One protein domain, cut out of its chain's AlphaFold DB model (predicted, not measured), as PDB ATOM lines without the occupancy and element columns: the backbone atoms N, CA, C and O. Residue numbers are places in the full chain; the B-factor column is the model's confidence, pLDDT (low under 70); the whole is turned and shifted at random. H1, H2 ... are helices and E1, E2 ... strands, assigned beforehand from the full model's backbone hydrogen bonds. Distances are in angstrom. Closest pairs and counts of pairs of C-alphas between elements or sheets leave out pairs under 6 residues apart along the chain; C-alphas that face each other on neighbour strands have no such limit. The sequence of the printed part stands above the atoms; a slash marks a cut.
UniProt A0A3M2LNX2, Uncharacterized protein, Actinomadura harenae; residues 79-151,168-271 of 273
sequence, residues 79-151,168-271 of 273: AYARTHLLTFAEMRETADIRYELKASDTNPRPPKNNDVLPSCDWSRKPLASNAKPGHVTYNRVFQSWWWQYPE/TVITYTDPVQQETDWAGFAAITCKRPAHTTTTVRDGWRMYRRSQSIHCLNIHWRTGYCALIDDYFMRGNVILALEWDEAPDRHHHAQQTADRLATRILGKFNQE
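Overview. This is residues 79 to 151 and 168 to 271 of the 273 residues of an uncharacterized protein of Actinomadura harenae (UniProt A0A3M2LNX2). One twisted wall of seven antiparallel strands has the long helix H4 packed along one face, while H3 and the small hairpin of E2 and E3 cover part of the other. H1 is on the same face as H4, and H2 packs on H4 and grazes the sheet near E1 and E4. The 177 printed residues include four named helices and nine named strands, in the order H1 H2 E1 E2 E3 E4 E5 H3 E6 E7 E8 E9 H4; the class is mixed. The large sheet's order is E1 E4 E5 E9 E8 E7 E6. The whole is compact, with a radius of gyration of the C-alphas of 16.6 A and spans of 51 by 35 by 33 A.

Arrangement. The sheet runs from edge strand E1, residues 102 to 105, through E4, 135 to 144, E5, 168 to 172, E9, 237 to 245, E8, 221 to 234, and E7, 204 to 218, to edge strand E6, 194 to 201. E6 E7 E8 E9 form a meander, each strand the antiparallel neighbour of the one before. Within hydrogen-bond range are N 102 and O 143 of E1 and E4, 2.8 A, N 136 and O 171 of E4 and E5, 2.9 A, N 168 and O 240 of E5 and E9, 2.8 A, N 228 and O 243 of E8 and E9, 2.8 A, N 207 and O 231 of E7 and E8, 2.8 A, and N 197 and O 208 of E6 and E7, 2.9 A. The pairing of E4 is staggered: residues 135 to 139 pair with E5, 140 to 143 with E1. H4, residues 253 to 270, runs along the strands over E8, at 16 degrees to it on the local plane and a height over the sheet of 9.0 A; it is only just not over E9 and E7, with 2 C-alphas on each. H3, residues 175 to 186, is on the opposite face over E5, at a height of 8.5 A; these are three layers, helices on both faces of a sheet. H1, residues 79 to 83, is on the same face as H4 and only just over E4, with 3 of its C-alphas. H2, residues 88 to 94, touches residues 256 to 263 of H4 at a steep tilt of 62 degrees, opposite ways; the closest C-alphas, of Thr 94 and Leu 260, are 6.1 A apart. E2, residues 116 to 118, and E3, residues 124 to 126, form a hairpin, with N 117 and O 125 within hydrogen-bond range at 3.0 A; the closest C-alphas of E2 and E9, those of Pro 118 and Glu 242, are 6.7 A apart. In H1, H2, H3 and H4 every O i to N i+4 pair is within hydrogen-bond range.

Along the chain. H1 begins at C-alpha 79 (176.001, 254.376, 141.774), and H4 ends at C-alpha 270 (180.701, 267.649, 134.759). From first to last C-alpha E8 measures 42.3 A, E7 39.8 A, E4 30.0 A, E9 26.1 A and H4 25.7 A.

Size, cuts and confidence. The two C-alphas farthest apart, of Asp 174 and His 219, are 51.4 A apart. Residues 152 to 167 are cut out, and C-alphas 151 and 168 are 32.1 A apart across the cut. Of the links that are printed whole, none is long. The mean pLDDT of the printed part is 78.2; 42 residues are under 70, among them 99 to 115 and 145 to 151.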
ATOM      1  N   ALA A  79     174.858 253.904 140.999       85.19
ATOM      2  CA  ALA A  79     176.001 254.376 141.774       85.19
ATOM      3  C   ALA A  79     176.374 255.817 141.407       85.19
ATOM      4  O   ALA A  79     176.504 256.647 142.305       85.19
ATOM      5  N   TYR A  80     176.460 256.115 140.107       88.69
ATOM      6  CA  TYR A  80     176.710 257.465 139.609       88.69
ATOM      7  C   TYR A  80     175.612 258.433 140.060       88.69
ATOM      8  O   TYR A  80     175.902 259.452 140.680       88.69
ATOM      9  N   ALA A  81     174.342 258.088 139.833       86.56
ATOM     10  CA  ALA A  81     173.207 258.924 140.221       86.56
ATOM     11  C   ALA A  81     173.245 259.311 141.710       86.56
ATOM     12  O   ALA A  81     173.013 260.466 142.062       86.56
ATOM     13  N   ARG A  82     173.591 258.361 142.587       85.25
ATOM     14  CA  ARG A  82     173.690 258.595 144.033       85.25
ATOM     15  C   ARG A  82     174.810 259.566 144.405       85.25
ATOM     16  O   ARG A  82     174.605 260.412 145.275       85.25
ATOM     17  N   THR A  83     176.004 259.411 143.832       88.12
ATOM     18  CA  THR A  83     177.171 260.232 144.205       88.12
ATOM     19  C   THR A  83     177.056 261.674 143.714       88.12
ATOM     20  O   THR A  83     177.708 262.553 144.271       88.12
ATOM     21  N   HIS A  84     176.188 261.923 142.733       91.19
ATOM     22  CA  HIS A  84     175.986 263.235 142.120       91.19
ATOM     23  C   HIS A  84     174.868 264.071 142.755       91.19
ATOM     24  O   HIS A  84     174.705 265.237 142.396       91.19
ATOM     25  N   LEU A  85     174.144 263.526 143.739       90.62
ATOM     26  CA  LEU A  85     173.242 264.313 144.582       90.62
ATOM     27  C   LEU A  85     174.021 265.339 145.420       90.62
ATOM     28  O   LEU A  85     175.181 265.111 145.789       90.62
ATOM     29  N   LEU A  86     173.381 266.456 145.770       90.56
ATOM     30  CA  LEU A  86     174.020 267.495 146.569       90.56
ATOM     31  C   LEU A  86     174.320 266.975 147.968       90.56
ATOM     32  O   LEU A  86     173.488 266.366 148.640       90.56
ATOM     33  N   THR A  87     175.534 267.221 148.436       88.88
ATOM     34  CA  THR A  87     175.868 267.008 149.841       88.88
ATOM     35  C   THR A  87     175.122 268.012 150.715       88.88
ATOM     36  O   THR A  87     174.619 269.039 150.261       88.88
ATOM     37  N   PHE A  88     175.099 267.743 152.017       83.62
ATOM     38  CA  PHE A  88     174.526 268.667 152.989       83.62
ATOM     39  C   PHE A  88     175.132 270.073 152.937       83.62
ATOM     40  O   PHE A  88     174.400 271.060 153.000       83.62
ATOM     41  N   ALA A  89     176.459 270.162 152.814       86.06
ATOM     42  CA  ALA A  89     177.157 271.437 152.727       86.06
ATOM     43  C   ALA A  89     176.748 272.203 151.461       86.06
ATOM     44  O   ALA A  89     176.373 273.368 151.554       86.06
ATOM     45  N   GLU A  90     176.719 271.524 150.311       91.75
ATOM     46  CA  GLU A  90     176.324 272.126 149.033       91.75
ATOM     47  C   GLU A  90     174.866 272.594 149.039       91.75
ATOM     48  O   GLU A  90     174.584 273.695 148.574       91.75
ATOM     49  N   MET A  91     173.945 271.793 149.586       89.31
ATOM     50  CA  MET A  91     172.533 272.164 149.717       89.31
ATOM     51  C   MET A  91     172.381 273.427 150.569       89.31
ATOM     52  O   MET A  91     171.712 274.378 150.170       89.31
ATOM     53  N   ARG A  92     173.039 273.454 151.734       86.00
ATOM     54  CA  ARG A  92     172.995 274.591 152.658       86.00
ATOM     55  C   ARG A  92     173.554 275.864 152.029       86.00
ATOM     56  O   ARG A  92     172.935 276.916 152.156       86.00
ATOM     57  N   GLU A  93     174.713 275.763 151.389       90.19
ATOM     58  CA  GLU A  93     175.390 276.879 150.729       90.19
ATOM     59  C   GLU A  93     174.554 277.418 149.562       90.19
ATOM     60  O   GLU A  93     174.256 278.608 149.505       90.19
ATOM     61  N   THR A  94     174.096 276.533 148.675       91.06
ATOM     62  CA  THR A  94     173.352 276.911 147.463       91.06
ATOM     63  C   THR A  94     172.000 277.551 147.791       91.06
ATOM     64  O   THR A  94     171.558 278.488 147.114       91.06
ATOM     65  N   ALA A  95     171.342 277.067 148.846       87.12
ATOM     66  CA  ALA A  95     170.075 277.609 149.315       87.12
ATOM     67  C   ALA A  95     170.223 278.813 150.270       87.12
ATOM     68  O   ALA A  95     169.206 279.350 150.697       87.12
ATOM     69  N   ASP A  96     171.451 279.253 150.587       86.25
ATOM     70  CA  ASP A  96     171.754 280.317 151.567       86.25
ATOM     71  C   ASP A  96     171.060 280.095 152.929       86.25
ATOM     72  O   ASP A  96     170.497 280.993 153.564       86.25
ATOM     73  N   ILE A  97     171.069 278.846 153.405       78.75
ATOM     74  CA  ILE A  97     170.401 278.481 154.655       78.75
ATOM     75  C   ILE A  97     171.372 278.676 155.819       78.75
ATOM     76  O   ILE A  97     172.316 277.914 156.047       78.75
ATOM     77  N   ARG A  98     171.108 279.704 156.625       72.19
ATOM     78  CA  ARG A  98     171.949 280.042 157.785       72.19
ATOM     79  C   ARG A  98     171.689 279.180 159.024       72.19
ATOM     80  O   ARG A  98     172.545 279.126 159.902       72.19
ATOM     81  N   TYR A  99     170.549 278.499 159.083       67.81
ATOM     82  CA  TYR A  99     170.122 277.679 160.223       67.81
ATOM     83  C   TYR A  99     170.570 276.222 160.091       67.81
ATOM     84  O   TYR A  99     170.938 275.777 159.004       67.81
ATOM     85  N   GLU A 100     170.503 275.457 161.186       65.75
ATOM     86  CA  GLU A 100     170.743 274.016 161.099       65.75
ATOM     87  C   GLU A 100     169.689 273.360 160.204       65.75
ATOM     88  O   GLU A 100     168.473 273.495 160.395       65.75
ATOM     89  N   LEU A 101     170.186 272.637 159.211       63.94
ATOM     90  CA  LEU A 101     169.431 271.658 158.455       63.94
ATOM     91  C   LEU A 101     169.672 270.295 159.107       63.94
ATOM     92  O   LEU A 101     170.784 269.967 159.511       63.94
ATOM     93  N   LYS A 102     168.636 269.472 159.181       69.25
ATOM     94  CA  LYS A 102     168.774 268.045 159.454       69.25
ATOM     95  C   LYS A 102     168.733 267.321 158.116       69.25
ATOM     96  O   LYS A 102     167.790 267.513 157.348       69.25
ATOM     97  N   ALA A 103     169.755 266.517 157.847       65.81
ATOM     98  CA  ALA A 103     169.774 265.608 156.711       65.81
ATOM     99  C   ALA A 103     169.250 264.239 157.135       65.81
ATOM    100  O   ALA A 103     169.585 263.742 158.211       65.81
ATOM    101  N   SER A 104     168.476 263.607 156.266       68.88
ATOM    102  CA  SER A 104     168.252 262.171 156.327       68.88
ATOM    103  C   SER A 104     168.469 261.582 154.944       68.88
ATOM    104  O   SER A 104     167.731 261.901 154.007       68.88
ATOM    105  N   ASP A 105     169.458 260.701 154.846       59.28
ATOM    106  CA  ASP A 105     169.725 259.914 153.651       59.28
ATOM    107  C   ASP A 105     169.003 258.577 153.772       59.28
ATOM    108  O   ASP A 105     169.127 257.864 154.774       59.28
ATOM    109  N   THR A 106     168.261 258.202 152.735       57.91
ATOM    110  CA  THR A 106     167.824 256.815 152.597       57.91
ATOM    111  C   THR A 106     168.815 256.072 151.709       57.91
ATOM    112  O   THR A 106     169.149 256.521 150.617       57.91
ATOM    113  N   ASN A 107     169.324 254.935 152.197       54.19
ATOM    114  CA  ASN A 107     170.149 254.032 151.390       54.19
ATOM    115  C   ASN A 107     169.416 253.611 150.102       54.19
ATOM    116  O   ASN A 107     168.181 253.589 150.129       54.19
ATOM    117  N   PRO A 108     170.150 253.215 149.033       54.12
ATOM    118  CA  PRO A 108     169.553 252.543 147.880       54.12
ATOM    119  C   PRO A 108     168.601 251.472 148.367       54.12
ATOM    120  O   PRO A 108     168.981 250.608 149.164       54.12
ATOM    121  N   ARG A 109     167.363 251.535 147.904       56.78
ATOM    122  CA  ARG A 109     166.391 250.487 148.160       56.78
ATOM    123  C   ARG A 109     165.917 249.982 146.802       56.78
ATOM    124  O   ARG A 109     165.661 250.805 145.925       56.78
ATOM    125  N   PRO A 110     165.822 248.656 146.607       53.78
ATOM    126  CA  PRO A 110     165.031 248.139 145.501       53.78
ATOM    127  C   PRO A 110     163.594 248.669 145.630       53.78
ATOM    128  O   PRO A 110     163.195 249.012 146.756       53.78
ATOM    129  N   PRO A 111     162.830 248.723 144.523       52.34
ATOM    130  CA  PRO A 111     161.485 249.276 144.519       52.34
ATOM    131  C   PRO A 111     160.671 248.692 145.668       52.34
ATOM    132  O   PRO A 111     160.462 247.480 145.747       52.34
ATOM    133  N   LYS A 112     160.252 249.541 146.606       52.47
ATOM    134  CA  LYS A 112     159.199 249.184 147.562       52.47
ATOM    135  C   LYS A 112     157.898 249.782 147.048       52.47
ATOM    136  O   LYS A 112     157.922 250.767 146.321       52.47
ATOM    137  N   ASN A 113     156.765 249.280 147.535       47.94
ATOM    138  CA  ASN A 113     155.416 249.801 147.248       47.94
ATOM    139  C   ASN A 113     155.204 251.301 147.600       47.94
ATOM    140  O   ASN A 113     154.090 251.802 147.501       47.94
ATOM    141  N   ASN A 114     156.256 252.002 148.045       53.47
ATOM    142  CA  ASN A 114     156.267 253.386 148.502       53.47
ATOM    143  C   ASN A 114     157.336 254.235 147.780       53.47
ATOM    144  O   ASN A 114     157.701 255.290 148.303       53.47
ATOM    145  N   ASP A 115     157.878 253.793 146.639       66.88
ATOM    146  CA  ASP A 115     158.677 254.685 145.794       66.88
ATOM    147  C   ASP A 115     157.750 255.768 145.263       66.88
ATOM    148  O   ASP A 115     156.802 255.489 144.531       66.88
ATOM    149  N   VAL A 116     157.975 256.997 145.715       72.19
ATOM    150  CA  VAL A 116     157.066 258.109 145.487       72.19
ATOM    151  C   VAL A 116     157.825 259.316 144.970       72.19
ATOM    152  O   VAL A 116     158.874 259.661 145.514       72.19
ATOM    153  N   LEU A 117     157.258 259.999 143.981       74.50
ATOM    154  CA  LEU A 117     157.689 261.349 143.628       74.50
ATOM    155  C   LEU A 117     156.806 262.386 144.331       74.50
ATOM    156  O   LEU A 117     155.640 262.093 144.658       74.50
ATOM    157  N   PRO A 118     157.336 263.599 144.575       74.56
ATOM    158  CA  PRO A 118     156.497 264.729 144.946       74.56
ATOM    159  C   PRO A 118     155.414 264.935 143.885       74.56
ATOM    160  O   PRO A 118     155.579 264.560 142.721       74.56
ATOM    161  N   SER A 119     154.268 265.473 144.295       77.62
ATOM    162  CA  SER A 119     153.163 265.726 143.373       77.62
ATOM    163  C   SER A 119     152.510 267.084 143.591       77.62
ATOM    164  O   SER A 119     152.987 268.072 143.057       77.62
ATOM    165  N   CYS A 120     151.390 267.143 144.300       78.00
ATOM    166  CA  CYS A 120     150.664 268.377 144.571       78.00
ATOM    167  C   CYS A 120     150.372 268.472 146.061       78.00
ATOM    168  O   CYS A 120     150.095 267.447 146.680       78.00
ATOM    169  N   ASP A 121     150.321 269.676 146.628       71.75
ATOM    170  CA  ASP A 121     149.803 269.900 147.987       71.75
ATOM    171  C   ASP A 121     150.509 269.040 149.071       71.75
ATOM    172  O   ASP A 121     149.844 268.462 149.934       71.75
ATOM    173  N   TRP A 122     151.841 268.894 148.980       71.12
ATOM    174  CA  TRP A 122     152.693 267.958 149.752       71.12
ATOM    175  C   TRP A 122     152.332 266.471 149.644       71.12
ATOM    176  O   TRP A 122     152.895 265.626 150.348       71.12
ATOM    177  N   SER A 123     151.391 266.112 148.776       74.75
ATOM    178  CA  SER A 123     151.094 264.714 148.513       74.75
ATOM    179  C   SER A 123     152.203 264.084 147.680       74.75
ATOM    180  O   SER A 123     152.885 264.726 146.875       74.75
ATOM    181  N   ARG A 124     152.373 262.785 147.886       76.00
ATOM    182  CA  ARG A 124     153.372 261.960 147.222       76.00
ATOM    183  C   ARG A 124     152.655 260.872 146.449       76.00
ATOM    184  O   ARG A 124     151.688 260.294 146.952       76.00
ATOM    185  N   LYS A 125     153.085 260.635 145.214       75.06
ATOM    186  CA  LYS A 125     152.421 259.692 144.314       75.06
ATOM    187  C   LYS A 125     153.338 258.510 144.050       75.06
ATOM    188  O   LYS A 125     154.499 258.745 143.716       75.06
ATOM    189  N   PRO A 126     152.854 257.273 144.256       74.19
ATOM    190  CA  PRO A 126     153.659 256.096 143.993       74.19
ATOM    191  C   PRO A 126     153.949 255.988 142.498       74.19
ATOM    192  O   PRO A 126     153.120 256.395 141.680       74.19
ATOM    193  N   LEU A 127     155.109 255.430 142.160       73.81
ATOM    194  CA  LEU A 127     155.404 254.997 140.796       73.81
ATOM    195  C   LEU A 127     154.331 253.990 140.336       73.81
ATOM    196  O   LEU A 127     153.750 253.260 141.147       73.81
ATOM    197  N   ALA A 128     154.032 253.956 139.038       64.31
ATOM    198  CA  ALA A 128     152.980 253.098 138.501       64.31
ATOM    199  C   ALA A 128     153.350 251.610 138.635       64.31
ATOM    200  O   ALA A 128     152.476 250.765 138.855       64.31
ATOM    201  N   SER A 129     154.642 251.272 138.571       56.06
ATOM    202  CA  SER A 129     155.135 249.901 138.742       56.06
ATOM    203  C   SER A 129     155.421 249.536 140.191       56.06
ATOM    204  O   SER A 129     156.564 249.325 140.593       56.06
ATOM    205  N   ASN A 130     154.372 249.333 140.976       52.94
ATOM    206  CA  ASN A 130     154.517 248.785 142.329       52.94
ATOM    207  C   ASN A 130     154.877 247.279 142.358       52.94
ATOM    208  O   ASN A 130     154.841 246.674 143.422       52.94
ATOM    209  N   ALA A 131     155.196 246.642 141.217       45.28
ATOM    210  CA  ALA A 131     155.330 245.182 141.137       45.28
ATOM    211  C   ALA A 131     156.450 244.626 140.231       45.28
ATOM    212  O   ALA A 131     156.565 243.404 140.133       45.28
ATOM    213  N   LYS A 132     157.281 245.447 139.567       54.56
ATOM    214  CA  LYS A 132     158.351 244.935 138.684       54.56
ATOM    215  C   LYS A 132     159.732 245.493 139.053       54.56
ATOM    216  O   LYS A 132     159.849 246.696 139.266       54.56
ATOM    217  N   PRO A 133     160.784 244.653 139.103       60.56
ATOM    218  CA  PRO A 133     162.158 245.130 139.184       60.56
ATOM    219  C   PRO A 133     162.526 245.781 137.846       60.56
ATOM    220  O   PRO A 133     162.752 245.088 136.860       60.56
ATOM    221  N   GLY A 134     162.524 247.112 137.793       72.38
ATOM    222  CA  GLY A 134     162.872 247.862 136.578       72.38
ATOM    223  C   GLY A 134     163.543 249.211 136.832       72.38
ATOM    224  O   GLY A 134     163.899 249.906 135.882       72.38
ATOM    225  N   HIS A 135     163.722 249.591 138.099       77.81
ATOM    226  CA  HIS A 135     164.327 250.858 138.489       77.81
ATOM    227  C   HIS A 135     164.976 250.780 139.876       77.81
ATOM    228  O   HIS A 135     164.730 249.855 140.653       77.81
ATOM    229  N   VAL A 136     165.820 251.763 140.185       81.38
ATOM    230  CA  VAL A 136     166.420 251.980 141.509       81.38
ATOM    231  C   VAL A 136     166.186 253.428 141.913       81.38
ATOM    232  O   VAL A 136     166.462 254.333 141.126       81.38
ATOM    233  N   THR A 137     165.714 253.633 143.142       81.88
ATOM    234  CA  THR A 137     165.377 254.954 143.682       81.88
ATOM    235  C   THR A 137     166.318 255.332 144.824       81.88
ATOM    236  O   THR A 137     166.560 254.541 145.745       81.88
ATOM    237  N   TYR A 138     166.797 256.574 144.810       81.06
ATOM    238  CA  TYR A 138     167.501 257.204 145.924       81.06
ATOM    239  C   TYR A 138     166.775 258.473 146.338       81.06
ATOM    240  O   TYR A 138     166.405 259.275 145.485       81.06
ATOM    241  N   ASN A 139     166.616 258.665 147.647       79.31
ATOM    242  CA  ASN A 139     166.037 259.882 148.206       79.31
ATOM    243  C   ASN A 139     166.955 260.478 149.267       79.31
ATOM    244  O   ASN A 139     167.371 259.780 150.204       79.31
ATOM    245  N   ARG A 140     167.178 261.784 149.159       81.00
ATOM    246  CA  ARG A 140     167.858 262.604 150.154       81.00
ATOM    247  C   ARG A 140     166.939 263.740 150.574       81.00
ATOM    248  O   ARG A 140     166.413 264.465 149.739       81.00
ATOM    249  N   VAL A 141     166.712 263.860 151.879       80.81
ATOM    250  CA  VAL A 141     165.817 264.873 152.450       80.81
ATOM    251  C   VAL A 141     166.620 265.801 153.341       80.81
ATOM    252  O   VAL A 141     167.305 265.358 154.266       80.81
ATOM    253  N   PHE A 142     166.459 267.093 153.102       79.25
ATOM    254  CA  PHE A 142     166.983 268.167 153.922       79.25
ATOM    255  C   PHE A 142     165.830 268.977 154.477       79.25
ATOM    256  O   PHE A 142     164.924 269.368 153.746       79.25
ATOM    257  N   GLN A 143     165.852 269.244 155.775       78.12
ATOM    258  CA  GLN A 143     164.785 270.004 156.413       78.12
ATOM    259  C   GLN A 143     165.324 270.874 157.539       78.12
ATOM    260  O   GLN A 143     166.161 270.441 158.329       78.12
ATOM    261  N   SER A 144     164.816 272.096 157.636       73.00
ATOM    262  CA  SER A 144     165.066 272.999 158.756       73.00
ATOM    263  C   SER A 144     163.744 273.379 159.412       73.00
ATOM    264  O   SER A 144     162.736 273.589 158.736       73.00
ATOM    265  N   TRP A 145     163.740 273.461 160.739       68.31
ATOM    266  CA  TRP A 145     162.544 273.734 161.533       68.31
ATOM    267  C   TRP A 145     162.572 275.159 162.093       68.31
ATOM    268  O   TRP A 145     163.630 275.757 162.288       68.31
ATOM    269  N   TRP A 146     161.393 275.711 162.368       61.72
ATOM    270  CA  TRP A 146     161.268 276.990 163.059       61.72
ATOM    271  C   TRP A 146     161.745 276.854 164.511       61.72
ATOM    272  O   TRP A 146     161.082 276.211 165.320       61.72
ATOM    273  N   TRP A 147     162.857 277.505 164.855       48.38
ATOM    274  CA  TRP A 147     163.403 277.557 166.222       48.38
ATOM    275  C   TRP A 147     162.508 278.306 167.225       48.38
ATOM    276  O   TRP A 147     162.732 278.232 168.424       48.38
ATOM    277  N   GLN A 148     161.503 279.053 166.752       46.00
ATOM    278  CA  GLN A 148     160.690 279.949 167.584       46.00
ATOM    279  C   GLN A 148     159.403 279.334 168.145       46.00
ATOM    280  O   GLN A 148     158.617 280.053 168.758       46.00
ATOM    281  N   TYR A 149     159.161 278.031 167.978       46.78
ATOM    282  CA  TYR A 149     158.086 277.405 168.743       46.78
ATOM    283  C   TYR A 149     158.626 277.003 170.111       46.78
ATOM    284  O   TYR A 149     159.522 276.163 170.168       46.78
ATOM    285  N   PRO A 150     158.122 277.603 171.201       42.59
ATOM    286  CA  PRO A 150     158.571 277.228 172.526       42.59
ATOM    287  C   PRO A 150     158.285 275.742 172.768       42.59
ATOM    288  O   PRO A 150     157.292 275.204 172.276       42.59
ATOM    289  N   GLU A 151     159.177 275.093 173.512       41.62
ATOM    290  CA  GLU A 151     159.267 273.637 173.710       41.62
ATOM    291  C   GLU A 151     157.974 272.979 174.233       41.62
ATOM    292  O   GLU A 151     157.809 271.771 174.105       41.62
ATOM    293  N   THR A 168     165.212 263.369 144.747       88.38
ATOM    294  CA  THR A 168     164.856 262.007 144.371       88.38
ATOM    295  C   THR A 168     165.476 261.711 143.023       88.38
ATOM    296  O   THR A 168     165.165 262.385 142.051       88.38
ATOM    297  N   VAL A 169     166.318 260.689 142.928       89.56
ATOM    298  CA  VAL A 169     166.821 260.217 141.634       89.56
ATOM    299  C   VAL A 169     166.395 258.779 141.407       89.56
ATOM    300  O   VAL A 169     166.522 257.929 142.292       89.56
ATOM    301  N   ILE A 170     165.863 258.531 140.217       88.38
ATOM    302  CA  ILE A 170     165.384 257.233 139.771       88.38
ATOM    303  C   ILE A 170     166.141 256.876 138.501       88.38
ATOM    304  O   ILE A 170     166.082 257.602 137.511       88.38
ATOM    305  N   THR A 171     166.847 255.752 138.536       88.25
ATOM    306  CA  THR A 171     167.478 255.154 137.355       88.25
ATOM    307  C   THR A 171     166.631 253.990 136.878       88.25
ATOM    308  O   THR A 171     166.329 253.097 137.672       88.25
ATOM    309  N   TYR A 172     166.310 253.964 135.594       86.88
ATOM    310  CA  TYR A 172     165.514 252.931 134.951       86.88
ATOM    311  C   TYR A 172     166.407 251.965 134.171       86.88
ATOM    312  O   TYR A 172     167.428 252.351 133.602       86.88
ATOM    313  N   THR A 173     166.025 250.693 134.144       84.56
ATOM    314  CA  THR A 173     166.580 249.695 133.215       84.56
ATOM    315  C   THR A 173     165.638 249.430 132.046       84.56
ATOM    316  O   THR A 173     166.076 248.935 131.014       84.56
ATOM    317  N   ASP A 174     164.352 249.757 132.205       83.25
ATOM    318  CA  ASP A 174     163.315 249.617 131.185       83.25
ATOM    319  C   ASP A 174     162.794 251.010 130.768       83.25
ATOM    320  O   ASP A 174     162.165 251.694 131.585       83.25
ATOM    321  N   PRO A 175     163.030 251.455 129.518       81.12
ATOM    322  CA  PRO A 175     162.558 252.755 129.043       81.12
ATOM    323  C   PRO A 175     161.027 252.846 128.966       81.12
ATOM    324  O   PRO A 175     160.472 253.928 129.154       81.12
ATOM    325  N   VAL A 176     160.322 251.727 128.753       82.19
ATOM    326  CA  VAL A 176     158.848 251.705 128.745       82.19
ATOM    327  C   VAL A 176     158.312 251.986 130.148       82.19
ATOM    328  O   VAL A 176     157.303 252.677 130.319       82.19
ATOM    329  N   GLN A 177     159.011 251.487 131.169       82.00
ATOM    330  CA  GLN A 177     158.671 251.754 132.560       82.00
ATOM    331  C   GLN A 177     158.875 253.232 132.916       82.00
ATOM    332  O   GLN A 177     157.991 253.842 133.516       82.00
ATOM    333  N   GLN A 178     159.994 253.822 132.490       85.56
ATOM    334  CA  GLN A 178     160.271 255.248 132.677       85.56
ATOM    335  C   GLN A 178     159.179 256.128 132.059       85.56
ATOM    336  O   GLN A 178     158.686 257.054 132.704       85.56
ATOM    337  N   GLU A 179     158.771 255.822 130.825       82.75
ATOM    338  CA  GLU A 179     157.710 256.550 130.127       82.75
ATOM    339  C   GLU A 179     156.357 256.406 130.827       82.75
ATOM    340  O   GLU A 179     155.637 257.392 130.996       82.75
ATOM    341  N   THR A 180     156.031 255.198 131.288       83.19
ATOM    342  CA  THR A 180     154.783 254.922 132.009       83.19
ATOM    343  C   THR A 180     154.707 255.702 133.317       83.19
ATOM    344  O   THR A 180     153.692 256.351 133.590       83.19
ATOM    345  N   ASP A 181     155.776 255.671 134.114       82.75
ATOM    346  CA  ASP A 181     155.842 256.423 135.363       82.75
ATOM    347  C   ASP A 181     155.741 257.921 135.085       82.75
ATOM    348  O   ASP A 181     154.880 258.592 135.659       82.75
ATOM    349  N   TRP A 182     156.542 258.442 134.149       84.56
ATOM    350  CA  TRP A 182     156.515 259.858 133.786       84.56
ATOM    351  C   TRP A 182     155.128 260.319 133.332       84.56
ATOM    352  O   TRP A 182     154.622 261.331 133.822       84.56
ATOM    353  N   ALA A 183     154.482 259.569 132.438       82.38
ATOM    354  CA  ALA A 183     153.139 259.883 131.966       82.38
ATOM    355  C   ALA A 183     152.126 259.906 133.123       82.38
ATOM    356  O   ALA A 183     151.270 260.791 133.174       82.38
ATOM    357  N   GLY A 184     152.255 258.977 134.078       78.69
ATOM    358  CA  GLY A 184     151.467 258.968 135.307       78.69
ATOM    359  C   GLY A 184     151.650 260.240 136.139       78.69
ATOM    360  O   GLY A 184     150.660 260.810 136.600       78.69
ATOM    361  N   PHE A 185     152.887 260.730 136.288       79.25
ATOM    362  CA  PHE A 185     153.174 261.958 137.039       79.25
ATOM    363  C   PHE A 185     152.731 263.235 136.333       79.25
ATOM    364  O   PHE A 185     152.158 264.129 136.964       79.25
ATOM    365  N   ALA A 186     152.979 263.325 135.028       80.06
ATOM    366  CA  ALA A 186     152.608 264.477 134.217       80.06
ATOM    367  C   ALA A 186     151.082 264.665 134.153       80.06
ATOM    368  O   ALA A 186     150.606 265.794 134.071       80.06
ATOM    369  N   ALA A 187     150.314 263.573 134.249       81.19
ATOM    370  CA  ALA A 187     148.854 263.603 134.255       81.19
ATOM    371  C   ALA A 187     148.233 264.041 135.598       81.19
ATOM    372  O   ALA A 187     147.017 264.239 135.678       81.19
ATOM    373  N   ILE A 188     149.021 264.186 136.673       80.50
ATOM    374  CA  ILE A 188     148.481 264.567 137.983       80.50
ATOM    375  C   ILE A 188     147.939 265.995 137.928       80.50
ATOM    376  O   ILE A 188     148.675 266.957 137.717       80.50
ATOM    377  N   THR A 189     146.649 266.125 138.226       79.69
ATOM    378  CA  THR A 189     146.001 267.417 138.444       79.69
ATOM    379  C   THR A 189     146.010 267.757 139.931       79.69
ATOM    380  O   THR A 189     145.601 266.951 140.773       79.69
ATOM    381  N   CYS A 190     146.478 268.956 140.262       81.31
ATOM    382  CA  CYS A 190     146.492 269.444 141.632       81.31
ATOM    383  C   CYS A 190     145.114 269.944 142.068       81.31
ATOM    384  O   CYS A 190     144.360 270.482 141.261       81.31
ATOM    385  N   LYS A 191     144.790 269.820 143.363       80.50
ATOM    386  CA  LYS A 191     143.547 270.400 143.901       80.50
ATOM    387  C   LYS A 191     143.617 271.922 143.935       80.50
ATOM    388  O   LYS A 191     142.609 272.591 143.738       80.50
ATOM    389  N   ARG A 192     144.801 272.461 144.235       80.69
ATOM    390  CA  ARG A 192     145.080 273.899 144.211       80.69
ATOM    391  C   ARG A 192     145.737 274.302 142.893       80.69
ATOM    392  O   ARG A 192     146.460 273.481 142.323       80.69
ATOM    393  N   PRO A 193     145.546 275.557 142.437       80.88
ATOM    394  CA  PRO A 193     146.197 276.053 141.236       80.88
ATOM    395  C   PRO A 193     147.704 275.808 141.287       80.88
ATOM    396  O   PRO A 193     148.376 276.138 142.266       80.88
ATOM    397  N   ALA A 194     148.210 275.200 140.224       84.31
ATOM    398  CA  ALA A 194     149.624 274.987 140.005       84.31
ATOM    399  C   ALA A 194     150.002 275.664 138.697       84.31
ATOM    400  O   ALA A 194     149.299 275.521 137.698       84.31
ATOM    401  N   HIS A 195     151.114 276.382 138.705       87.75
ATOM    402  CA  HIS A 195     151.734 276.845 137.478       87.75
ATOM    403  C   HIS A 195     152.738 275.792 137.024       87.75
ATOM    404  O   HIS A 195     153.602 275.383 137.805       87.75
ATOM    405  N   THR A 196     152.605 275.336 135.783       87.38
ATOM    406  CA  THR A 196     153.454 274.298 135.201       87.38
ATOM    407  C   THR A 196     154.211 274.858 134.007       87.38
ATOM    408  O   THR A 196     153.673 275.621 133.209       87.38
ATOM    409  N   THR A 197     155.485 274.501 133.892       87.19
ATOM    410  CA  THR A 197     156.336 274.894 132.762       87.19
ATOM    411  C   THR A 197     157.141 273.702 132.288       87.19
ATOM    412  O   THR A 197     157.445 272.796 133.060       87.19
ATOM    413  N   THR A 198     157.470 273.676 131.002       87.00
ATOM    414  CA  THR A 198     158.342 272.660 130.415       87.00
ATOM    415  C   THR A 198     159.384 273.358 129.559       87.00
ATOM    416  O   THR A 198     159.042 274.225 128.762       87.00
ATOM    417  N   THR A 199     160.651 273.009 129.753       88.25
ATOM    418  CA  THR A 199     161.789 273.598 129.040       88.25
ATOM    419  C   THR A 199     162.921 272.576 128.910       88.25
ATOM    420  O   THR A 199     162.813 271.450 129.397       88.25
ATOM    421  N   VAL A 200     164.011 272.957 128.252       87.56
ATOM    422  CA  VAL A 200     165.281 272.226 128.271       87.56
ATOM    423  C   VAL A 200     166.306 273.085 129.006       87.56
ATOM    424  O   VAL A 200     166.444 274.272 128.716       87.56
ATOM    425  N   ARG A 201     167.019 272.494 129.967       83.44
ATOM    426  CA  ARG A 201     168.034 273.158 130.793       83.44
ATOM    427  C   ARG A 201     169.284 272.295 130.849       83.44
ATOM    428  O   ARG A 201     169.211 271.152 131.276       83.44
ATOM    429  N   ASP A 202     170.412 272.823 130.385       83.94
ATOM    430  CA  ASP A 202     171.712 272.136 130.410       83.94
ATOM    431  C   ASP A 202     171.684 270.717 129.797       83.94
ATOM    432  O   ASP A 202     172.330 269.792 130.290       83.94
ATOM    433  N   GLY A 203     170.890 270.523 128.736       83.56
ATOM    434  CA  GLY A 203     170.702 269.225 128.071       83.56
ATOM    435  C   GLY A 203     169.722 268.271 128.769       83.56
ATOM    436  O   GLY A 203     169.542 267.145 128.311       83.56
ATOM    437  N   TRP A 204     169.073 268.708 129.848       89.38
ATOM    438  CA  TRP A 204     168.016 267.979 130.545       89.38
ATOM    439  C   TRP A 204     166.652 268.522 130.154       89.38
ATOM    440  O   TRP A 204     166.424 269.735 130.161       89.38
ATOM    441  N   ARG A 205     165.702 267.631 129.873       88.69
ATOM    442  CA  ARG A 205     164.302 268.039 129.782       88.69
ATOM    443  C   ARG A 205     163.813 268.345 131.187       88.69
ATOM    444  O   ARG A 205     163.905 267.497 132.064       88.69
ATOM    445  N   MET A 206     163.281 269.539 131.384       90.62
ATOM    446  CA  MET A 206     162.808 270.029 132.666       90.62
ATOM    447  C   MET A 206     161.300 270.239 132.610       90.62
ATOM    448  O   MET A 206     160.789 270.924 131.725       90.62
ATOM    449  N   TYR A 207     160.592 269.694 133.586       91.75
ATOM    450  CA  TYR A 207     159.214 270.037 133.899       91.75
ATOM    451  C   TYR A 207     159.195 270.622 135.304       91.75
ATOM    452  O   TYR A 207     159.650 269.974 136.239       91.75
ATOM    453  N   ARG A 208     158.677 271.836 135.459       91.75
ATOM    454  CA  ARG A 208     158.534 272.488 136.761       91.75
ATOM    455  C   ARG A 208     157.072 272.648 137.095       91.75
ATOM    456  O   ARG A 208     156.303 273.154 136.276       91.75
ATOM    457  N   ARG A 209     156.716 272.309 138.326       91.19
ATOM    458  CA  ARG A 209     155.436 272.627 138.945       91.19
ATOM    459  C   ARG A 209     155.688 273.544 140.130       91.19
ATOM    460  O   ARG A 209     156.465 273.223 141.013       91.19
ATOM    461  N   SER A 210     155.006 274.679 140.161       89.75
ATOM    462  CA  SER A 210     155.059 275.616 141.282       89.75
ATOM    463  C   SER A 210     153.665 275.864 141.841       89.75
ATOM    464  O   SER A 210     152.728 276.120 141.078       89.75
ATOM    465  N   GLN A 211     153.529 275.800 143.161       88.44
ATOM    466  CA  GLN A 211     152.277 276.019 143.877       88.44
ATOM    467  C   GLN A 211     152.467 276.973 145.055       88.44
ATOM    468  O   GLN A 211     153.519 277.015 145.687       88.44
ATOM    469  N   SER A 212     151.403 277.705 145.375       85.94
ATOM    470  CA  SER A 212     151.281 278.470 146.614       85.94
ATOM    471  C   SER A 212     150.158 277.855 147.440       85.94
ATOM    472  O   SER A 212     149.009 277.807 146.989       85.94
ATOM    473  N   ILE A 213     150.479 277.338 148.627       79.94
ATOM    474  CA  ILE A 213     149.509 276.634 149.472       79.94
ATOM    475  C   ILE A 213     149.439 277.230 150.869       79.94
ATOM    476  O   ILE A 213     150.427 277.693 151.423       79.94
ATOM    477  N   HIS A 214     148.262 277.183 151.480       76.31
ATOM    478  CA  HIS A 214     148.106 277.596 152.867       76.31
ATOM    479  C   HIS A 214     148.855 276.642 153.804       76.31
ATOM    480  O   HIS A 214     148.552 275.448 153.814       76.31
ATOM    481  N   CYS A 215     149.772 277.156 154.625       71.62
ATOM    482  CA  CYS A 215     150.629 276.298 155.448       71.62
ATOM    483  C   CYS A 215     150.917 276.801 156.864       71.62
ATOM    484  O   CYS A 215     151.268 276.000 157.727       71.62
ATOM    485  N   LEU A 216     150.756 278.097 157.133       68.75
ATOM    486  CA  LEU A 216     150.965 278.662 158.464       68.75
ATOM    487  C   LEU A 216     149.766 279.513 158.870       68.75
ATOM    488  O   LEU A 216     149.248 280.301 158.084       68.75
ATOM    489  N   ASN A 217     149.349 279.368 160.125       55.44
ATOM    490  CA  ASN A 217     148.434 280.291 160.785       55.44
ATOM    491  C   ASN A 217     149.096 280.734 162.089       55.44
ATOM    492  O   ASN A 217     149.070 280.015 163.089       55.44
ATOM    493  N   ILE A 218     149.774 281.879 162.047       55.91
ATOM    494  CA  ILE A 218     150.433 282.466 163.215       55.91
ATOM    495  C   ILE A 218     149.736 283.795 163.487       55.91
ATOM    496  O   ILE A 218     149.736 284.678 162.633       55.91
ATOM    497  N   HIS A 219     149.127 283.921 164.671       49.94
ATOM    498  CA  HIS A 219     148.516 285.156 165.176       49.94
ATOM    499  C   HIS A 219     147.704 285.937 164.123       49.94
ATOM    500  O   HIS A 219     147.998 287.097 163.841       49.94
ATOM    501  N   TRP A 220     146.668 285.303 163.563       46.28
ATOM    502  CA  TRP A 220     145.694 285.941 162.658       46.28
ATOM    503  C   TRP A 220     146.235 286.340 161.278       46.28
ATOM    504  O   TRP A 220     145.544 287.021 160.522       46.28
ATOM    505  N   ARG A 221     147.447 285.896 160.916       51.88
ATOM    506  CA  ARG A 221     147.974 285.999 159.552       51.88
ATOM    507  C   ARG A 221     148.065 284.619 158.915       51.88
ATOM    508  O   ARG A 221     148.792 283.737 159.370       51.88
ATOM    509  N   THR A 222     147.317 284.479 157.833       61.56
ATOM    510  CA  THR A 222     147.386 283.379 156.877       61.56
ATOM    511  C   THR A 222     148.708 283.460 156.113       61.56
ATOM    512  O   THR A 222     148.961 284.435 155.408       61.56
ATOM    513  N   GLY A 223     149.557 282.449 156.276       71.44
ATOM    514  CA  GLY A 223     150.816 282.298 155.558       71.44
ATOM    515  C   GLY A 223     150.713 281.247 154.451       71.44
ATOM    516  O   GLY A 223     150.228 280.135 154.685       71.44
ATOM    517  N   TYR A 224     151.221 281.589 153.265       76.25
ATOM    518  CA  TYR A 224     151.314 280.689 152.117       76.25
ATOM    519  C   TYR A 224     152.736 280.162 151.919       76.25
ATOM    520  O   TYR A 224     153.670 280.949 151.828       76.25
ATOM    521  N   CYS A 225     152.895 278.846 151.820       81.69
ATOM    522  CA  CYS A 225     154.152 278.203 151.461       81.69
ATOM    523  C   CYS A 225     154.276 278.143 149.947       81.69
ATOM    524  O   CYS A 225     153.297 277.840 149.257       81.69
ATOM    525  N   ALA A 226     155.485 278.379 149.456       87.69
ATOM    526  CA  ALA A 226     155.849 278.069 148.087       87.69
ATOM    527  C   ALA A 226     156.303 276.608 148.019       87.69
ATOM    528  O   ALA A 226     157.151 276.198 148.807       87.69
ATOM    529  N   LEU A 227     155.732 275.851 147.086       88.50
ATOM    530  CA  LEU A 227     156.170 274.506 146.723       88.50
ATOM    531  C   LEU A 227     156.664 274.551 145.284       88.50
ATOM    532  O   LEU A 227     155.946 275.052 144.413       88.50
ATOM    533  N   ILE A 228     157.870 274.062 145.035       90.75
ATOM    534  CA  ILE A 228     158.458 273.993 143.701       90.75
ATOM    535  C   ILE A 228     158.996 272.587 143.494       90.75
ATOM    536  O   ILE A 228     159.937 272.180 144.164       90.75
ATOM    537  N   ASP A 229     158.411 271.879 142.539       91.56
ATOM    538  CA  ASP A 229     158.843 270.557 142.115       91.56
ATOM    539  C   ASP A 229     159.440 270.658 140.712       91.56
ATOM    540  O   ASP A 229     158.730 270.941 139.741       91.56
ATOM    541  N   ASP A 230     160.738 270.408 140.606       93.12
ATOM    542  CA  ASP A 230     161.455 270.297 139.345       93.12
ATOM    543  C   ASP A 230     161.713 268.839 139.012       93.12
ATOM    544  O   ASP A 230     162.251 268.098 139.824       93.12
ATOM    545  N   TYR A 231     161.373 268.435 137.797       92.81
ATOM    546  CA  TYR A 231     161.611 267.097 137.282       92.81
ATOM    547  C   TYR A 231     162.502 267.211 136.054       92.81
ATOM    548  O   TYR A 231     162.127 267.820 135.051       92.81
ATOM    549  N   PHE A 232     163.680 266.615 136.140       92.81
ATOM    550  CA  PHE A 232     164.689 266.577 135.101       92.81
ATOM    551  C   PHE A 232     164.777 265.168 134.532       92.81
ATOM    552  O   PHE A 232     164.893 264.192 135.272       92.81
ATOM    553  N   MET A 233     164.740 265.060 133.211       90.62
ATOM    554  CA  MET A 233     164.831 263.796 132.492       90.62
ATOM    555  C   MET A 233     165.989 263.846 131.506       90.62
ATOM    556  O   MET A 233     166.115 264.807 130.736       90.62
ATOM    557  N   ARG A 234     166.818 262.801 131.530       87.75
ATOM    558  CA  ARG A 234     167.882 262.572 130.550       87.75
ATOM    559  C   ARG A 234     168.259 261.096 130.531       87.75
ATOM    560  O   ARG A 234     168.577 260.526 131.574       87.75
ATOM    561  N   GLY A 235     168.242 260.497 129.341       86.62
ATOM    562  CA  GLY A 235     168.478 259.063 129.179       86.62
ATOM    563  C   GLY A 235     167.560 258.252 130.089       86.62
ATOM    564  O   GLY A 235     166.373 258.540 130.200       86.62
ATOM    565  N   ASN A 236     168.133 257.295 130.812       88.94
ATOM    566  CA  ASN A 236     167.398 256.403 131.704       88.94
ATOM    567  C   ASN A 236     167.111 256.987 133.103       88.94
ATOM    568  O   ASN A 236     166.848 256.221 134.030       88.94
ATOM    569  N   VAL A 237     167.217 258.306 133.303       89.56
ATOM    570  CA  VAL A 237     167.076 258.934 134.626       89.56
ATOM    571  C   VAL A 237     165.932 259.926 134.695       89.56
ATOM    572  O   VAL A 237     165.736 260.750 133.800       89.56
ATOM    573  N   ILE A 238     165.234 259.879 135.830       91.25
ATOM    574  CA  ILE A 238     164.398 260.962 136.339       91.25
ATOM    575  C   ILE A 238     165.035 261.479 137.630       91.25
ATOM    576  O   ILE A 238     165.215 260.728 138.586       91.25
ATOM    577  N   LEU A 239     165.355 262.765 137.663       92.38
ATOM    578  CA  LEU A 239     165.783 263.489 138.853       92.38
ATOM    579  C   LEU A 239     164.671 264.462 139.242       92.38
ATOM    580  O   LEU A 239     164.336 265.349 138.468       92.38
ATOM    581  N   ALA A 240     164.108 264.315 140.432       92.19
ATOM    582  CA  ALA A 240     163.154 265.247 141.003       92.19
ATOM    583  C   ALA A 240     163.791 266.039 142.150       92.19
ATOM    584  O   ALA A 240     164.435 265.467 143.032       92.19
ATOM    585  N   LEU A 241     163.583 267.348 142.139       93.06
ATOM    586  CA  LEU A 241     163.982 268.279 143.180       93.06
ATOM    587  C   LEU A 241     162.728 268.989 143.703       93.06
ATOM    588  O   LEU A 241     162.101 269.758 142.986       93.06
ATOM    589  N   GLU A 242     162.377 268.718 144.953       90.44
ATOM    590  CA  GLU A 242     161.300 269.379 145.700       90.44
ATOM    591  C   GLU A 242     161.926 270.483 146.557       90.44
ATOM    592  O   GLU A 242     162.872 270.218 147.303       90.44
ATOM    593  N   TRP A 243     161.402 271.703 146.475       90.56
ATOM    594  CA  TRP A 243     161.729 272.818 147.360       90.56
ATOM    595  C   TRP A 243     160.456 273.394 147.976       90.56
ATOM    596  O   TRP A 243     159.611 273.962 147.280       90.56
ATOM    597  N   ASP A 244     160.368 273.296 149.298       86.94
ATOM    598  CA  ASP A 244     159.317 273.893 150.104       86.94
ATOM    599  C   ASP A 244     159.890 275.044 150.926       86.94
ATOM    600  O   ASP A 244     160.841 274.877 151.700       86.94
ATOM    601  N   GLU A 245     159.241 276.197 150.830       85.88
ATOM    602  CA  GLU A 245     159.605 277.391 151.577       85.88
ATOM    603  C   GLU A 245     158.386 277.933 152.307       85.88
ATOM    604  O   GLU A 245     157.359 278.267 151.706       85.88
ATOM    605  N   ALA A 246     158.499 278.008 153.629       80.19
ATOM    606  CA  ALA A 246     157.496 278.660 154.440       80.19
ATOM    607  C   ALA A 246     157.537 280.184 154.233       80.19
ATOM    608  O   ALA A 246     158.607 280.736 153.994       80.19
ATOM    609  N   PRO A 247     156.393 280.878 154.356       72.06
ATOM    610  CA  PRO A 247     156.308 282.324 154.199       72.06
ATOM    611  C   PRO A 247     157.088 283.005 155.316       72.06
ATOM    612  O   PRO A 247     156.573 283.239 156.412       72.06
ATOM    613  N   ASP A 248     158.341 283.327 155.045       66.38
ATOM    614  CA  ASP A 248     159.070 284.326 155.794       66.38
ATOM    615  C   ASP A 248     159.201 285.605 154.951       66.38
ATOM    616  O   ASP A 248     158.511 285.791 153.947       66.38
ATOM    617  N   ARG A 249     160.003 286.566 155.412       52.50
ATOM    618  CA  ARG A 249     160.141 287.868 154.741       52.50
ATOM    619  C   ARG A 249     160.909 287.783 153.412       52.50
ATOM    620  O   ARG A 249     161.059 288.811 152.754       52.50
ATOM    621  N   HIS A 250     161.400 286.606 153.034       53.66
ATOM    622  CA  HIS A 250     162.263 286.383 151.889       53.66
ATOM    623  C   HIS A 250     161.486 285.635 150.805       53.66
ATOM    624  O   HIS A 250     161.341 284.426 150.837       53.66
ATOM    625  N   HIS A 251     160.963 286.361 149.819       60.44
ATOM    626  CA  HIS A 251     160.322 285.763 148.645       60.44
ATOM    627  C   HIS A 251     161.380 285.277 147.639       60.44
ATOM    628  O   HIS A 251     161.519 285.864 146.565       60.44
ATOM    629  N   HIS A 252     162.148 284.233 147.977       80.75
ATOM    630  CA  HIS A 252     163.231 283.734 147.116       80.75
ATOM    631  C   HIS A 252     163.051 282.291 146.643       80.75
ATOM    632  O   HIS A 252     163.882 281.841 145.861       80.75
ATOM    633  N   ALA A 253     161.964 281.602 147.003       86.50
ATOM    634  CA  ALA A 253     161.714 280.207 146.624       86.50
ATOM    635  C   ALA A 253     162.066 279.847 145.171       86.50
ATOM    636  O   ALA A 253     162.794 278.885 144.945       86.50
ATOM    637  N   GLN A 254     161.622 280.640 144.186       88.81
ATOM    638  CA  GLN A 254     161.964 280.393 142.776       88.81
ATOM    639  C   GLN A 254     163.467 280.502 142.509       88.81
ATOM    640  O   GLN A 254     164.048 279.610 141.904       88.81
ATOM    641  N   GLN A 255     164.108 281.557 143.012       91.12
ATOM    642  CA  GLN A 255     165.548 281.764 142.856       91.12
ATOM    643  C   GLN A 255     166.350 280.668 143.561       91.12
ATOM    644  O   GLN A 255     167.354 280.203 143.029       91.12
ATOM    645  N   THR A 256     165.912 280.236 144.744       91.44
ATOM    646  CA  THR A 256     166.535 279.143 145.491       91.44
ATOM    647  C   THR A 256     166.417 277.828 144.730       91.44
ATOM    648  O   THR A 256     167.437 277.175 144.510       91.44
ATOM    649  N   ALA A 257     165.219 277.477 144.254       91.94
ATOM    650  CA  ALA A 257     165.013 276.300 143.412       91.94
ATOM    651  C   ALA A 257     165.874 276.364 142.139       91.94
ATOM    652  O   ALA A 257     166.512 275.381 141.776       91.94
ATOM    653  N   ASP A 258     165.991 277.535 141.507       93.44
ATOM    654  CA  ASP A 258     166.847 277.719 140.335       93.44
ATOM    655  C   ASP A 258     168.336 277.554 140.630       93.44
ATOM    656  O   ASP A 258     169.031 276.927 139.828       93.44
ATOM    657  N   ARG A 259     168.836 278.069 141.758       94.56
ATOM    658  CA  ARG A 259     170.229 277.850 142.177       94.56
ATOM    659  C   ARG A 259     170.495 276.370 142.444       94.56
ATOM    660  O   ARG A 259     171.507 275.849 141.977       94.56
ATOM    661  N   LEU A 260     169.582 275.697 143.147       94.31
ATOM    662  CA  LEU A 260     169.677 274.266 143.437       94.31
ATOM    663  C   LEU A 260     169.675 273.434 142.152       94.31
ATOM    664  O   LEU A 260     170.560 272.597 141.979       94.31
ATOM    665  N   ALA A 261     168.762 273.728 141.223       94.75
ATOM    666  CA  ALA A 261     168.704 273.106 139.906       94.75
ATOM    667  C   ALA A 261     170.011 273.299 139.116       94.75
ATOM    668  O   ALA A 261     170.575 272.323 138.632       94.75
ATOM    669  N   THR A 262     170.548 274.526 139.029       94.88
ATOM    670  CA  THR A 262     171.850 274.764 138.371       94.88
ATOM    671  C   THR A 262     172.947 273.922 139.009       94.88
ATOM    672  O   THR A 262     173.747 273.306 138.307       94.88
ATOM    673  N   ARG A 263     173.004 273.892 140.345       95.38
ATOM    674  CA  ARG A 263     174.074 273.200 141.061       95.38
ATOM    675  C   ARG A 263     174.027 271.695 140.815       95.38
ATOM    676  O   ARG A 263     175.064 271.120 140.496       95.38
ATOM    677  N   ILE A 264     172.858 271.067 140.940       93.88
ATOM    678  CA  ILE A 264     172.738 269.615 140.757       93.88
ATOM    679  C   ILE A 264     172.957 269.205 139.299       93.88
ATOM    680  O   ILE A 264     173.718 268.275 139.045       93.88
ATOM    681  N   LEU A 265     172.383 269.929 138.331       93.38
ATOM    682  CA  LEU A 265     172.607 269.642 136.912       93.38
ATOM    683  C   LEU A 265     174.074 269.842 136.523       93.38
ATOM    684  O   LEU A 265     174.619 269.049 135.759       93.38
ATOM    685  N   GLY A 266     174.737 270.847 137.107       92.56
ATOM    686  CA  GLY A 266     176.174 271.053 136.967       92.56
ATOM    687  C   GLY A 266     176.981 269.816 137.363       92.56
ATOM    688  O   GLY A 266     177.833 269.389 136.590       92.56
ATOM    689  N   LYS A 267     176.665 269.183 138.502       92.38
ATOM    690  CA  LYS A 267     177.326 267.935 138.926       92.38
ATOM    691  C   LYS A 267     177.092 266.814 137.925       92.38
ATOM    692  O   LYS A 267     178.043 266.204 137.456       92.38
ATOM    693  N   PHE A 268     175.835 266.580 137.556       89.94
ATOM    694  CA  PHE A 268     175.493 265.535 136.593       89.94
ATOM    695  C   PHE A 268     176.134 265.749 135.217       89.94
ATOM    696  O   PHE A 268     176.325 264.777 134.506       89.94
ATOM    697  N   ASN A 269     176.456 266.981 134.822       87.69
ATOM    698  CA  ASN A 269     177.055 267.274 133.519       87.69
ATOM    699  C   ASN A 269     178.592 267.284 133.520       87.69
ATOM    700  O   ASN A 269     179.183 267.088 132.463       87.69
ATOM    701  N   GLN A 270     179.239 267.530 134.662       79.00
ATOM    702  CA  GLN A 270     180.701 267.649 134.759       79.00
ATOM    703  C   GLN A 270     181.438 266.304 134.713       79.00
ATOM    704  O   GLN A 270     182.627 266.281 134.410       79.00
ATOM    705  N   GLU A 271     180.753 265.196 134.998       61.03
ATOM    706  CA  GLU A 271     181.395 263.893 135.219       61.03
ATOM    707  C   GLU A 271     180.794 262.761 134.368       61.03
ATOM    708  O   GLU A 271     181.001 261.589 134.678       61.03
TER     709      GLU A 271